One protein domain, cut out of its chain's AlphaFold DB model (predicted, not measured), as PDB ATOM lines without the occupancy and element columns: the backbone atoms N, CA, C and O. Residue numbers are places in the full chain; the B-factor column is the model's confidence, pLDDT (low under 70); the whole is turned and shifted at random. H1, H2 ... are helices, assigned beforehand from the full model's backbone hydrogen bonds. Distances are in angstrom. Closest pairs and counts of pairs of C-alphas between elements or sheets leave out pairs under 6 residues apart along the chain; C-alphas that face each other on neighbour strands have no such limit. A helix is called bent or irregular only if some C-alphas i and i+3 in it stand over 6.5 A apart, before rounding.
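This is residues 426 to 483 and 813 to 846 of the 847 residues of an uncharacterized protein of Thecamonas trahens ATCC 50062 (UniProt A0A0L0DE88). One long helix, H5, has H2, H3 and H4 packed across one side of it, mostly crossed, with H1 at the edge beside H3. The 92 printed residues have five named helices, H1 to H5 in order, and no named strand: all helix. The whole is compact, radius of gyration of the C-alphas 12.8 A, spanning 40 by 27 by 20 A.

H1, residues 426 to 434, begins at C-alpha (9.116, 5.234, 40.006). H2 is residues 440 to 449, H3 451 to 461. H4, 464 to 480, 25.3 A, is irregular: C-alphas 469 and 472 are 7.1 A apart. H5, 823 to 844, 27.5 A, is irregular: C-alphas 836 and 839 are 7.9 A apart.

The hub H5 touches H4 at a steep tilt of 48 degrees, closest C-alphas Pro 473 and Ser 826, 4.5 A. Every O i to N i+4 pair is within hydrogen-bond range in H1, H2 and H3, 9 of 13 in H4, 16 of 18 in H5.

Residues 484 to 812 are not printed; C-alphas 483 and 813 are 12.9 A apart. 38 printed residues have pLDDT under 70.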
ATOM      1  N   GLU A 426       9.259   6.694  40.013       47.03
ATOM      2  CA  GLU A 426       9.116   5.234  40.006       47.03
ATOM      3  C   GLU A 426      10.259   4.559  40.789       47.03
ATOM      4  O   GLU A 426       9.991   3.755  41.684       47.03
ATOM      5  N   ASP A 427      11.512   4.964  40.535       52.78
ATOM      6  CA  ASP A 427      12.706   4.482  41.245       52.78
ATOM      7  C   ASP A 427      12.579   4.720  42.761       52.78
ATOM      8  O   ASP A 427      12.786   3.811  43.566       52.78
ATOM      9  N   HIS A 428      12.174   5.935  43.160       54.41
ATOM     10  CA  HIS A 428      11.988   6.314  44.569       54.41
ATOM     11  C   HIS A 428      11.076   5.350  45.335       54.41
ATOM     12  O   HIS A 428      11.371   5.007  46.481       54.41
ATOM     13  N   SER A 429       9.966   4.913  44.728       58.00
ATOM     14  CA  SER A 429       9.016   4.021  45.400       58.00
ATOM     15  C   SER A 429       9.588   2.622  45.617       58.00
ATOM     16  O   SER A 429       9.253   1.987  46.616       58.00
ATOM     17  N   ALA A 430      10.452   2.149  44.715       56.91
ATOM     18  CA  ALA A 430      11.169   0.899  44.911       56.91
ATOM     19  C   ALA A 430      12.200   1.048  46.039       56.91
ATOM     20  O   ALA A 430      12.168   0.282  46.997       56.91
ATOM     21  N   ILE A 431      13.033   2.095  46.011       60.66
ATOM     22  CA  ILE A 431      14.106   2.266  47.006       60.66
ATOM     23  C   ILE A 431      13.558   2.432  48.427       60.66
ATOM     24  O   ILE A 431      14.094   1.851  49.371       60.66
ATOM     25  N   LEU A 432      12.460   3.175  48.590       63.78
ATOM     26  CA  LEU A 432      11.778   3.301  49.880       63.78
ATOM     27  C   LEU A 432      11.204   1.962  50.369       63.78
ATOM     28  O   LEU A 432      11.226   1.716  51.572       63.78
ATOM     29  N   SER A 433      10.771   1.077  49.464       63.34
ATOM     30  CA  SER A 433      10.397  -0.298  49.815       63.34
ATOM     31  C   SER A 433      11.603  -1.060  50.374       63.34
ATOM     32  O   SER A 433      11.513  -1.618  51.467       63.34
ATOM     33  N   TRP A 434      12.749  -1.030  49.683       65.06
ATOM     34  CA  TRP A 434      13.969  -1.750  50.086       65.06
ATOM     35  C   TRP A 434      14.492  -1.292  51.451       65.06
ATOM     36  O   TRP A 434      14.883  -2.113  52.271       65.06
ATOM     37  N   LEU A 435      14.414   0.012  51.734       61.62
ATOM     38  CA  LEU A 435      14.756   0.604  53.036       61.62
ATOM     39  C   LEU A 435      13.816   0.178  54.183       61.62
ATOM     40  O   LEU A 435      14.028   0.605  55.318       61.62
ATOM     41  N   THR A 436      12.785  -0.624  53.896       62.38
ATOM     42  CA  THR A 436      11.808  -1.175  54.852       62.38
ATOM     43  C   THR A 436      11.597  -2.690  54.706       62.38
ATOM     44  O   THR A 436      10.680  -3.240  55.309       62.38
ATOM     45  N   THR A 437      12.412  -3.373  53.894       67.19
ATOM     46  CA  THR A 437      12.309  -4.819  53.646       67.19
ATOM     47  C   THR A 437      13.323  -5.577  54.503       67.19
ATOM     48  O   THR A 437      14.518  -5.505  54.242       67.19
ATOM     49  N   ASP A 438      12.838  -6.337  55.488       66.38
ATOM     50  CA  ASP A 438      13.649  -7.258  56.311       66.38
ATOM     51  C   ASP A 438      13.902  -8.625  55.618       66.38
ATOM     52  O   ASP A 438      14.480  -9.534  56.210       66.38
ATOM     53  N   ASP A 439      13.443  -8.791  54.373       76.62
ATOM     54  CA  ASP A 439      13.499 -10.024  53.575       76.62
ATOM     55  C   ASP A 439      14.698 -10.005  52.605       76.62
ATOM     56  O   ASP A 439      14.754  -9.205  51.665       76.62
ATOM     57  N   ALA A 440      15.664 -10.898  52.840       73.19
ATOM     58  CA  ALA A 440      16.889 -11.003  52.052       73.19
ATOM     59  C   ALA A 440      16.664 -11.565  50.636       73.19
ATOM     60  O   ALA A 440      17.341 -11.120  49.710       73.19
ATOM     61  N   ASP A 441      15.696 -12.467  50.430       72.69
ATOM     62  CA  ASP A 441      15.377 -12.997  49.097       72.69
ATOM     63  C   ASP A 441      14.732 -11.894  48.246       72.69
ATOM     64  O   ASP A 441      15.105 -11.674  47.089       72.69
ATOM     65  N   ALA A 442      13.804 -11.127  48.829       71.00
ATOM     66  CA  ALA A 442      13.221  -9.957  48.175       71.00
ATOM     67  C   ALA A 442      14.286  -8.892  47.851       71.00
ATOM     68  O   ALA A 442      14.264  -8.306  46.764       71.00
ATOM     69  N   PHE A 443      15.249  -8.670  48.752       73.25
ATOM     70  CA  PHE A 443      16.350  -7.734  48.530       73.25
ATOM     71  C   PHE A 443      17.397  -8.243  47.522       73.25
ATOM     72  O   PHE A 443      17.963  -7.428  46.800       73.25
ATOM     73  N   GLU A 444      17.627  -9.555  47.387       72.94
ATOM     74  CA  GLU A 444      18.491 -10.121  46.337       72.94
ATOM     75  C   GLU A 444      17.874  -9.934  44.941       72.94
ATOM     76  O   GLU A 444      18.544  -9.459  44.017       72.94
ATOM     77  N   ASN A 445      16.577 -10.221  44.790       70.81
ATOM     78  CA  ASN A 445      15.838  -9.963  43.547       70.81
ATOM     79  C   ASN A 445      15.877  -8.467  43.174       70.81
ATOM     80  O   ASN A 445      16.038  -8.102  42.012       70.81
ATOM     81  N   VAL A 446      15.816  -7.582  44.168       67.19
ATOM     82  CA  VAL A 446      15.996  -6.130  44.009       67.19
ATOM     83  C   VAL A 446      17.423  -5.743  43.614       67.19
ATOM     84  O   VAL A 446      17.608  -4.973  42.669       67.19
ATOM     85  N   LEU A 447      18.429  -6.276  44.317       67.81
ATOM     86  CA  LEU A 447      19.849  -6.028  44.064       67.81
ATOM     87  C   LEU A 447      20.235  -6.422  42.648       67.81
ATOM     88  O   LEU A 447      21.124  -5.801  42.080       67.81
ATOM     89  N   THR A 448      19.582  -7.441  42.097       64.00
ATOM     90  CA  THR A 448      19.854  -7.971  40.766       64.00
ATOM     91  C   THR A 448      19.020  -7.271  39.694       64.00
ATOM     92  O   THR A 448      19.611  -6.729  38.761       64.00
ATOM     93  N   ASP A 449      17.688  -7.201  39.807       63.25
ATOM     94  CA  ASP A 449      16.825  -6.642  38.750       63.25
ATOM     95  C   ASP A 449      16.691  -5.114  38.750       63.25
ATOM     96  O   ASP A 449      16.544  -4.540  37.677       63.25
ATOM     97  N   GLN A 450      16.824  -4.431  39.891       61.44
ATOM     98  CA  GLN A 450      16.855  -2.954  39.961       61.44
ATOM     99  C   GLN A 450      18.231  -2.420  40.402       61.44
ATOM    100  O   GLN A 450      18.381  -1.303  40.911       61.44
ATOM    101  N   TYR A 451      19.260  -3.231  40.134       65.25
ATOM    102  CA  TYR A 451      20.669  -3.018  40.449       65.25
ATOM    103  C   TYR A 451      21.179  -1.596  40.220       65.25
ATOM    104  O   TYR A 451      21.874  -1.047  41.076       65.25
ATOM    105  N   GLY A 452      20.861  -0.985  39.074       62.88
ATOM    106  CA  GLY A 452      21.448   0.302  38.704       62.88
ATOM    107  C   GLY A 452      21.051   1.439  39.634       62.88
ATOM    108  O   GLY A 452      21.885   2.284  39.968       62.88
ATOM    109  N   THR A 453      19.821   1.406  40.133       64.00
ATOM    110  CA  THR A 453      19.307   2.397  41.072       64.00
ATOM    111  C   THR A 453      19.944   2.194  42.454       64.00
ATOM    112  O   THR A 453      20.580   3.124  42.959       64.00
ATOM    113  N   LEU A 454      19.915   0.977  43.019       65.44
ATOM    114  CA  LEU A 454      20.512   0.675  44.333       65.44
ATOM    115  C   LEU A 454      22.027   0.925  44.375       65.44
ATOM    116  O   LEU A 454      22.543   1.559  45.297       65.44
ATOM    117  N   LEU A 455      22.758   0.485  43.355       70.06
ATOM    118  CA  LEU A 455      24.203   0.683  43.300       70.06
ATOM    119  C   LEU A 455      24.582   2.157  43.104       70.06
ATOM    120  O   LEU A 455      25.596   2.584  43.651       70.06
ATOM    121  N   SER A 456      23.779   2.963  42.396       68.12
ATOM    122  CA  SER A 456      24.043   4.407  42.272       68.12
ATOM    123  C   SER A 456      23.985   5.140  43.624       68.12
ATOM    124  O   SER A 456      24.786   6.050  43.861       68.12
ATOM    125  N   VAL A 457      23.104   4.680  44.523       70.00
ATOM    126  CA  VAL A 457      22.958   5.135  45.916       70.00
ATOM    127  C   VAL A 457      24.124   4.640  46.776       70.00
ATOM    128  O   VAL A 457      24.754   5.419  47.486       70.00
ATOM    129  N   LEU A 458      24.479   3.354  46.685       75.12
ATOM    130  CA  LEU A 458      25.631   2.803  47.410       75.12
ATOM    131  C   LEU A 458      26.938   3.520  47.027       75.12
ATOM    132  O   LEU A 458      27.756   3.828  47.891       75.12
ATOM    133  N   VAL A 459      27.115   3.858  45.746       73.62
ATOM    134  CA  VAL A 459      28.281   4.597  45.233       73.62
ATOM    135  C   VAL A 459      28.249   6.097  45.587       73.62
ATOM    136  O   VAL A 459      29.313   6.726  45.640       73.62
ATOM    137  N   SER A 460      27.079   6.700  45.841       70.88
ATOM    138  CA  SER A 460      26.987   8.093  46.310       70.88
ATOM    139  C   SER A 460      27.191   8.227  47.823       70.88
ATOM    140  O   SER A 460      27.837   9.184  48.251       70.88
ATOM    141  N   VAL A 461      26.693   7.270  48.615       73.12
ATOM    142  CA  VAL A 461      26.675   7.332  50.086       73.12
ATOM    143  C   VAL A 461      27.910   6.697  50.740       73.12
ATOM    144  O   VAL A 461      28.344   7.183  51.787       73.12
ATOM    145  N   ALA A 462      28.520   5.651  50.171       74.75
ATOM    146  CA  ALA A 462      29.657   4.979  50.812       74.75
ATOM    147  C   ALA A 462      30.904   5.881  50.937       74.75
ATOM    148  O   ALA A 462      31.422   6.415  49.953       74.75
ATOM    149  N   THR A 463      31.444   5.998  52.156       75.69
ATOM    150  CA  THR A 463      32.790   6.549  52.390       75.69
ATOM    151  C   THR A 463      33.859   5.687  51.727       75.69
ATOM    152  O   THR A 463      33.647   4.519  51.397       75.69
ATOM    153  N   SER A 464      35.070   6.233  51.602       74.38
ATOM    154  CA  SER A 464      36.181   5.465  51.047       74.38
ATOM    155  C   SER A 464      36.531   4.226  51.889       74.38
ATOM    156  O   SER A 464      36.852   3.194  51.308       74.38
ATOM    157  N   SER A 465      36.416   4.275  53.221       75.31
ATOM    158  CA  SER A 465      36.650   3.111  54.095       75.31
ATOM    159  C   SER A 465      35.541   2.058  54.015       75.31
ATOM    160  O   SER A 465      35.841   0.872  53.942       75.31
ATOM    161  N   GLU A 466      34.271   2.468  53.968       83.81
ATOM    162  CA  GLU A 466      33.139   1.543  53.771       83.81
ATOM    163  C   GLU A 466      33.231   0.869  52.388       83.81
ATOM    164  O   GLU A 466      32.978  -0.328  52.240       83.81
ATOM    165  N   ALA A 467      33.706   1.608  51.381       84.44
ATOM    166  CA  ALA A 467      33.959   1.075  50.052       84.44
ATOM    167  C   ALA A 467      35.058  -0.007  50.013       84.44
ATOM    168  O   ALA A 467      34.985  -0.869  49.147       84.44
ATOM    169  N   ASP A 468      36.043  -0.026  50.925       81.25
ATOM    170  CA  ASP A 468      37.001  -1.150  50.992       81.25
ATOM    171  C   ASP A 468      36.323  -2.457  51.439       81.25
ATOM    172  O   ASP A 468      36.712  -3.532  50.984       81.25
ATOM    173  N   THR A 469      35.290  -2.373  52.285       87.69
ATOM    174  CA  THR A 469      34.519  -3.543  52.737       87.69
ATOM    175  C   THR A 469      33.432  -3.982  51.753       87.69
ATOM    176  O   THR A 469      33.181  -5.176  51.627       87.69
ATOM    177  N   LEU A 470      32.817  -3.051  51.015       88.75
ATOM    178  CA  LEU A 470      31.704  -3.340  50.096       88.75
ATOM    179  C   LEU A 470      32.127  -3.950  48.750       88.75
ATOM    180  O   LEU A 470      31.313  -4.596  48.100       88.75
ATOM    181  N   VAL A 471      33.384  -3.776  48.321       89.94
ATOM    182  CA  VAL A 471      33.853  -4.195  46.982       89.94
ATOM    183  C   VAL A 471      33.588  -5.664  46.674       89.94
ATOM    184  O   VAL A 471      33.023  -5.967  45.625       89.94
ATOM    185  N   TRP A 472      33.990  -6.578  47.559       89.00
ATOM    186  CA  TRP A 472      33.847  -8.011  47.297       89.00
ATOM    187  C   TRP A 472      32.407  -8.515  47.435       89.00
ATOM    188  O   TRP A 472      31.996  -9.231  46.526       89.00
ATOM    189  N   PRO A 473      31.606  -8.096  48.436       88.56
ATOM    190  CA  PRO A 473      30.163  -8.343  48.448       88.56
ATOM    191  C   PRO A 473      29.460  -7.879  47.162       88.56
ATOM    192  O   PRO A 473      28.752  -8.661  46.530       88.56
ATOM    193  N   CYS A 474      29.725  -6.647  46.704       86.81
ATOM    194  CA  CYS A 474      29.146  -6.119  45.464       86.81
ATOM    195  C   CYS A 474      29.604  -6.877  44.207       86.81
ATOM    196  O   CYS A 474      28.854  -6.943  43.242       86.81
ATOM    197  N   ILE A 475      30.810  -7.451  44.189       87.31
ATOM    198  CA  ILE A 475      31.249  -8.326  43.090       87.31
ATOM    199  C   ILE A 475      30.568  -9.697  43.191       87.31
ATOM    200  O   ILE A 475      30.098 -10.207  42.179       87.31
ATOM    201  N   ARG A 476      30.483 -10.287  44.392       84.75
ATOM    202  CA  ARG A 476      30.011 -11.662  44.613       84.75
ATOM    203  C   ARG A 476      28.568 -11.864  44.155       84.75
ATOM    204  O   ARG A 476      28.320 -12.787  43.385       84.75
ATOM    205  N   VAL A 477      27.664 -10.961  44.554       82.19
ATOM    206  CA  VAL A 477      26.238 -10.987  44.168       82.19
ATOM    207  C   VAL A 477      26.068 -11.025  42.643       82.19
ATOM    208  O   VAL A 477      25.246 -11.778  42.134       82.19
ATOM    209  N   PHE A 478      26.885 -10.273  41.898       79.94
ATOM    210  CA  PHE A 478      26.774 -10.155  40.439       79.94
ATOM    211  C   PHE A 478      27.609 -11.183  39.662       79.94
ATOM    212  O   PHE A 478      27.324 -11.427  38.490       79.94
ATOM    213  N   ASP A 479      28.639 -11.777  40.269       80.56
ATOM    214  CA  ASP A 479      29.454 -12.817  39.632       80.56
ATOM    215  C   ASP A 479      28.718 -14.165  39.593       80.56
ATOM    216  O   ASP A 479      28.684 -14.806  38.543       80.56
ATOM    217  N   ASP A 480      28.063 -14.560  40.694       70.94
ATOM    218  CA  ASP A 480      27.318 -15.828  40.767       70.94
ATOM    219  C   ASP A 480      26.132 -15.869  39.786       70.94
ATOM    220  O   ASP A 480      25.939 -16.871  39.096       70.94
ATOM    221  N   ASP A 481      25.408 -14.755  39.634       65.56
ATOM    222  CA  ASP A 481      24.279 -14.642  38.694       65.56
ATOM    223  C   ASP A 481      24.699 -14.353  37.247       65.56
ATOM    224  O   ASP A 481      23.847 -14.191  36.373       65.56
ATOM    225  N   ARG A 482      26.007 -14.254  36.968       66.56
ATOM    226  CA  ARG A 482      26.545 -13.832  35.661       66.56
ATOM    227  C   ARG A 482      25.983 -12.475  35.195       66.56
ATOM    228  O   ARG A 482      25.662 -12.295  34.026       66.56
ATOM    229  N   ARG A 483      25.885 -11.505  36.112       70.38
ATOM    230  CA  ARG A 483      25.476 -10.102  35.868       70.38
ATOM    231  C   ARG A 483      26.642  -9.107  36.008       70.38
ATOM    232  O   ARG A 483      26.433  -7.894  36.069       70.38
ATOM    233  N   GLY A 813      35.064 -16.628  38.618       52.78
ATOM    234  CA  GLY A 813      35.295 -18.074  38.524       52.78
ATOM    235  C   GLY A 813      36.019 -18.665  39.733       52.78
ATOM    236  O   GLY A 813      36.909 -19.499  39.582       52.78
ATOM    237  N   GLY A 814      35.681 -18.190  40.934       53.31
ATOM    238  CA  GLY A 814      36.319 -18.616  42.182       53.31
ATOM    239  C   GLY A 814      37.668 -17.951  42.478       53.31
ATOM    240  O   GLY A 814      38.252 -18.232  43.519       53.31
ATOM    241  N   LYS A 815      38.150 -17.015  41.643       59.06
ATOM    242  CA  LYS A 815      39.345 -16.183  41.920       59.06
ATOM    243  C   LYS A 815      39.088 -15.056  42.942       59.06
ATOM    244  O   LYS A 815      39.769 -14.031  42.945       59.06
ATOM    245  N   THR A 816      38.089 -15.225  43.804       61.66
ATOM    246  CA  THR A 816      37.853 -14.384  44.983       61.66
ATOM    247  C   THR A 816      38.923 -14.664  46.047       61.66
ATOM    248  O   THR A 816      39.242 -15.832  46.264       61.66
ATOM    249  N   PRO A 817      39.461 -13.647  46.745       63.22
ATOM    250  CA  PRO A 817      40.362 -13.859  47.879       63.22
ATOM    251  C   PRO A 817      39.785 -14.789  48.959       63.22
ATOM    252  O   PRO A 817      38.575 -14.815  49.187       63.22
ATOM    253  N   GLU A 818      40.659 -15.505  49.672       53.34
ATOM    254  CA  GLU A 818      40.262 -16.272  50.859       53.34
ATOM    255  C   GLU A 818      39.583 -15.348  51.892       53.34
ATOM    256  O   GLU A 818      40.062 -14.245  52.167       53.34
ATOM    257  N   GLY A 819      38.454 -15.792  52.453       59.91
ATOM    258  CA  GLY A 819      37.652 -15.005  53.399       59.91
ATOM    259  C   GLY A 819      36.626 -14.050  52.772       59.91
ATOM    260  O   GLY A 819      35.998 -13.292  53.507       59.91
ATOM    261  N   VAL A 820      36.421 -14.073  51.449       68.88
ATOM    262  CA  VAL A 820      35.241 -13.439  50.829       68.88
ATOM    263  C   VAL A 820      33.961 -14.193  51.221       68.88
ATOM    264  O   VAL A 820      33.939 -15.422  51.278       68.88
ATOM    265  N   LEU A 821      32.908 -13.423  51.494       76.19
ATOM    266  CA  LEU A 821      31.571 -13.871  51.890       76.19
ATOM    267  C   LEU A 821      30.889 -14.750  50.816       76.19
ATOM    268  O   LEU A 821      31.187 -14.630  49.622       76.19
ATOM    269  N   SER A 822      29.943 -15.614  51.213       83.44
ATOM    270  CA  SER A 822      29.061 -16.297  50.248       83.44
ATOM    271  C   SER A 822      28.089 -15.308  49.583       83.44
ATOM    272  O   SER A 822      28.104 -14.115  49.898       83.44
ATOM    273  N   LYS A 823      27.247 -15.766  48.643       83.00
ATOM    274  CA  LYS A 823      26.243 -14.890  48.013       83.00
ATOM    275  C   LYS A 823      25.265 -14.336  49.056       83.00
ATOM    276  O   LYS A 823      25.177 -13.121  49.189       83.00
ATOM    277  N   ALA A 824      24.648 -15.213  49.852       83.19
ATOM    278  CA  ALA A 824      23.726 -14.839  50.925       83.19
ATOM    279  C   ALA A 824      24.394 -13.914  51.956       83.19
ATOM    280  O   ALA A 824      23.919 -12.806  52.173       83.19
ATOM    281  N   ASP A 825      25.574 -14.286  52.473       85.81
ATOM    282  CA  ASP A 825      26.334 -13.431  53.402       85.81
ATOM    283  C   ASP A 825      26.652 -12.043  52.795       85.81
ATOM    284  O   ASP A 825      26.740 -11.045  53.509       85.81
ATOM    285  N   SER A 826      26.854 -11.961  51.472       87.88
ATOM    286  CA  SER A 826      27.104 -10.699  50.759       87.88
ATOM    287  C   SER A 826      25.839  -9.852  50.611       87.88
ATOM    288  O   SER A 826      25.920  -8.629  50.732       87.88
ATOM    289  N   VAL A 827      24.684 -10.483  50.373       85.50
ATOM    290  CA  VAL A 827      23.365  -9.833  50.380       85.50
ATOM    291  C   VAL A 827      23.067  -9.298  51.781       85.50
ATOM    292  O   VAL A 827      22.811  -8.103  51.912       85.50
ATOM    293  N   ASP A 828      23.229 -10.115  52.824       85.19
ATOM    294  CA  ASP A 828      23.047  -9.731  54.230       85.19
ATOM    295  C   ASP A 828      23.997  -8.602  54.662       85.19
ATOM    296  O   ASP A 828      23.608  -7.678  55.381       85.19
ATOM    297  N   PHE A 829      25.247  -8.611  54.186       88.31
ATOM    298  CA  PHE A 829      26.193  -7.525  54.446       88.31
ATOM    299  C   PHE A 829      25.758  -6.203  53.788       88.31
ATOM    300  O   PHE A 829      25.888  -5.136  54.392       88.31
ATOM    301  N   ILE A 830      25.219  -6.255  52.562       86.81
ATOM    302  CA  ILE A 830      24.717  -5.066  51.858       86.81
ATOM    303  C   ILE A 830      23.385  -4.591  52.469       86.81
ATOM    304  O   ILE A 830      23.231  -3.385  52.661       86.81
ATOM    305  N   MET A 831      22.483  -5.501  52.860       84.44
ATOM    306  CA  MET A 831      21.277  -5.233  53.665       84.44
ATOM    307  C   MET A 831      21.634  -4.445  54.928       84.44
ATOM    308  O   MET A 831      21.164  -3.324  55.132       84.44
ATOM    309  N   ALA A 832      22.534  -4.996  55.749       84.75
ATOM    310  CA  ALA A 832      22.973  -4.375  56.992       84.75
ATOM    311  C   ALA A 832      23.620  -3.002  56.746       84.75
ATOM    312  O   ALA A 832      23.325  -2.041  57.460       84.75
ATOM    313  N   PHE A 833      24.453  -2.867  55.705       86.75
ATOM    314  CA  PHE A 833      25.024  -1.574  55.330       86.75
ATOM    315  C   PHE A 833      23.936  -0.551  54.965       86.75
ATOM    316  O   PHE A 833      23.921   0.545  55.532       86.75
ATOM    317  N   VAL A 834      22.995  -0.909  54.087       82.81
ATOM    318  CA  VAL A 834      21.867  -0.053  53.682       82.81
ATOM    319  C   VAL A 834      21.026   0.367  54.888       82.81
ATOM    320  O   VAL A 834      20.732   1.555  55.028       82.81
ATOM    321  N   ALA A 835      20.736  -0.550  55.815       80.75
ATOM    322  CA  ALA A 835      20.032  -0.244  57.058       80.75
ATOM    323  C   ALA A 835      20.799   0.779  57.921       80.75
ATOM    324  O   ALA A 835      20.224   1.787  58.332       80.75
ATOM    325  N   THR A 836      22.116   0.613  58.125       83.38
ATOM    326  CA  THR A 836      22.922   1.628  58.845       83.38
ATOM    327  C   THR A 836      22.991   2.983  58.134       83.38
ATOM    328  O   THR A 836      23.257   4.000  58.775       83.38
ATOM    329  N   LYS A 837      22.740   3.015  56.819       81.00
ATOM    330  CA  LYS A 837      22.755   4.222  55.984       81.00
ATOM    331  C   LYS A 837      21.380   4.804  55.680       81.00
ATOM    332  O   LYS A 837      21.326   5.835  55.015       81.00
ATOM    333  N   GLN A 838      20.293   4.240  56.208       76.38
ATOM    334  CA  GLN A 838      18.913   4.638  55.900       76.38
ATOM    335  C   GLN A 838      18.680   6.161  55.986       76.38
ATOM    336  O   GLN A 838      18.035   6.731  55.106       76.38
ATOM    337  N   ALA A 839      19.257   6.844  56.982       70.56
ATOM    338  CA  ALA A 839      19.150   8.299  57.137       70.56
ATOM    339  C   ALA A 839      19.969   9.100  56.102       70.56
ATOM    340  O   ALA A 839      19.489  10.111  55.597       70.56
ATOM    341  N   GLU A 840      21.182   8.649  55.762       73.38
ATOM    342  CA  GLU A 840      22.033   9.282  54.739       73.38
ATOM    343  C   GLU A 840      21.436   9.089  53.335       73.38
ATOM    344  O   GLU A 840      21.372  10.026  52.545       73.38
ATOM    345  N   ILE A 841      20.922   7.886  53.060       72.06
ATOM    346  CA  ILE A 841      20.205   7.540  51.831       72.06
ATOM    347  C   ILE A 841      18.922   8.375  51.706       72.06
ATOM    348  O   ILE A 841      18.682   8.990  50.671       72.06
ATOM    349  N   SER A 842      18.122   8.465  52.775       67.50
ATOM    350  CA  SER A 842      16.915   9.301  52.790       67.50
ATOM    351  C   SER A 842      17.239  10.780  52.580       67.50
ATOM    352  O   SER A 842      16.501  11.461  51.877       67.50
ATOM    353  N   ALA A 843      18.339  11.294  53.140       64.19
ATOM    354  CA  ALA A 843      18.776  12.667  52.883       64.19
ATOM    355  C   ALA A 843      19.159  12.871  51.408       64.19
ATOM    356  O   ALA A 843      18.730  13.851  50.808       64.19
ATOM    357  N   TRP A 844      19.880  11.918  50.805       64.75
ATOM    358  CA  TRP A 844      20.269  11.952  49.390       64.75
ATOM    359  C   TRP A 844      19.066  11.978  48.427       64.75
ATOM    360  O   TRP A 844      19.155  12.599  47.375       64.75
ATOM    361  N   PHE A 845      17.927  11.382  48.802       61.25
ATOM    362  CA  PHE A 845      16.669  11.458  48.038       61.25
ATOM    363  C   PHE A 845      15.859  12.750  48.219       61.25
ATOM    364  O   PHE A 845      14.892  12.961  47.490       61.25
ATOM    365  N   ASN A 846      16.193  13.594  49.197       57.66
ATOM    366  CA  ASN A 846      15.485  14.852  49.463       57.66
ATOM    367  C   ASN A 846      16.257  16.092  48.954       57.66
ATOM    368  O   ASN A 846      15.845  17.218  49.241       57.66
TER     369      ASN A 846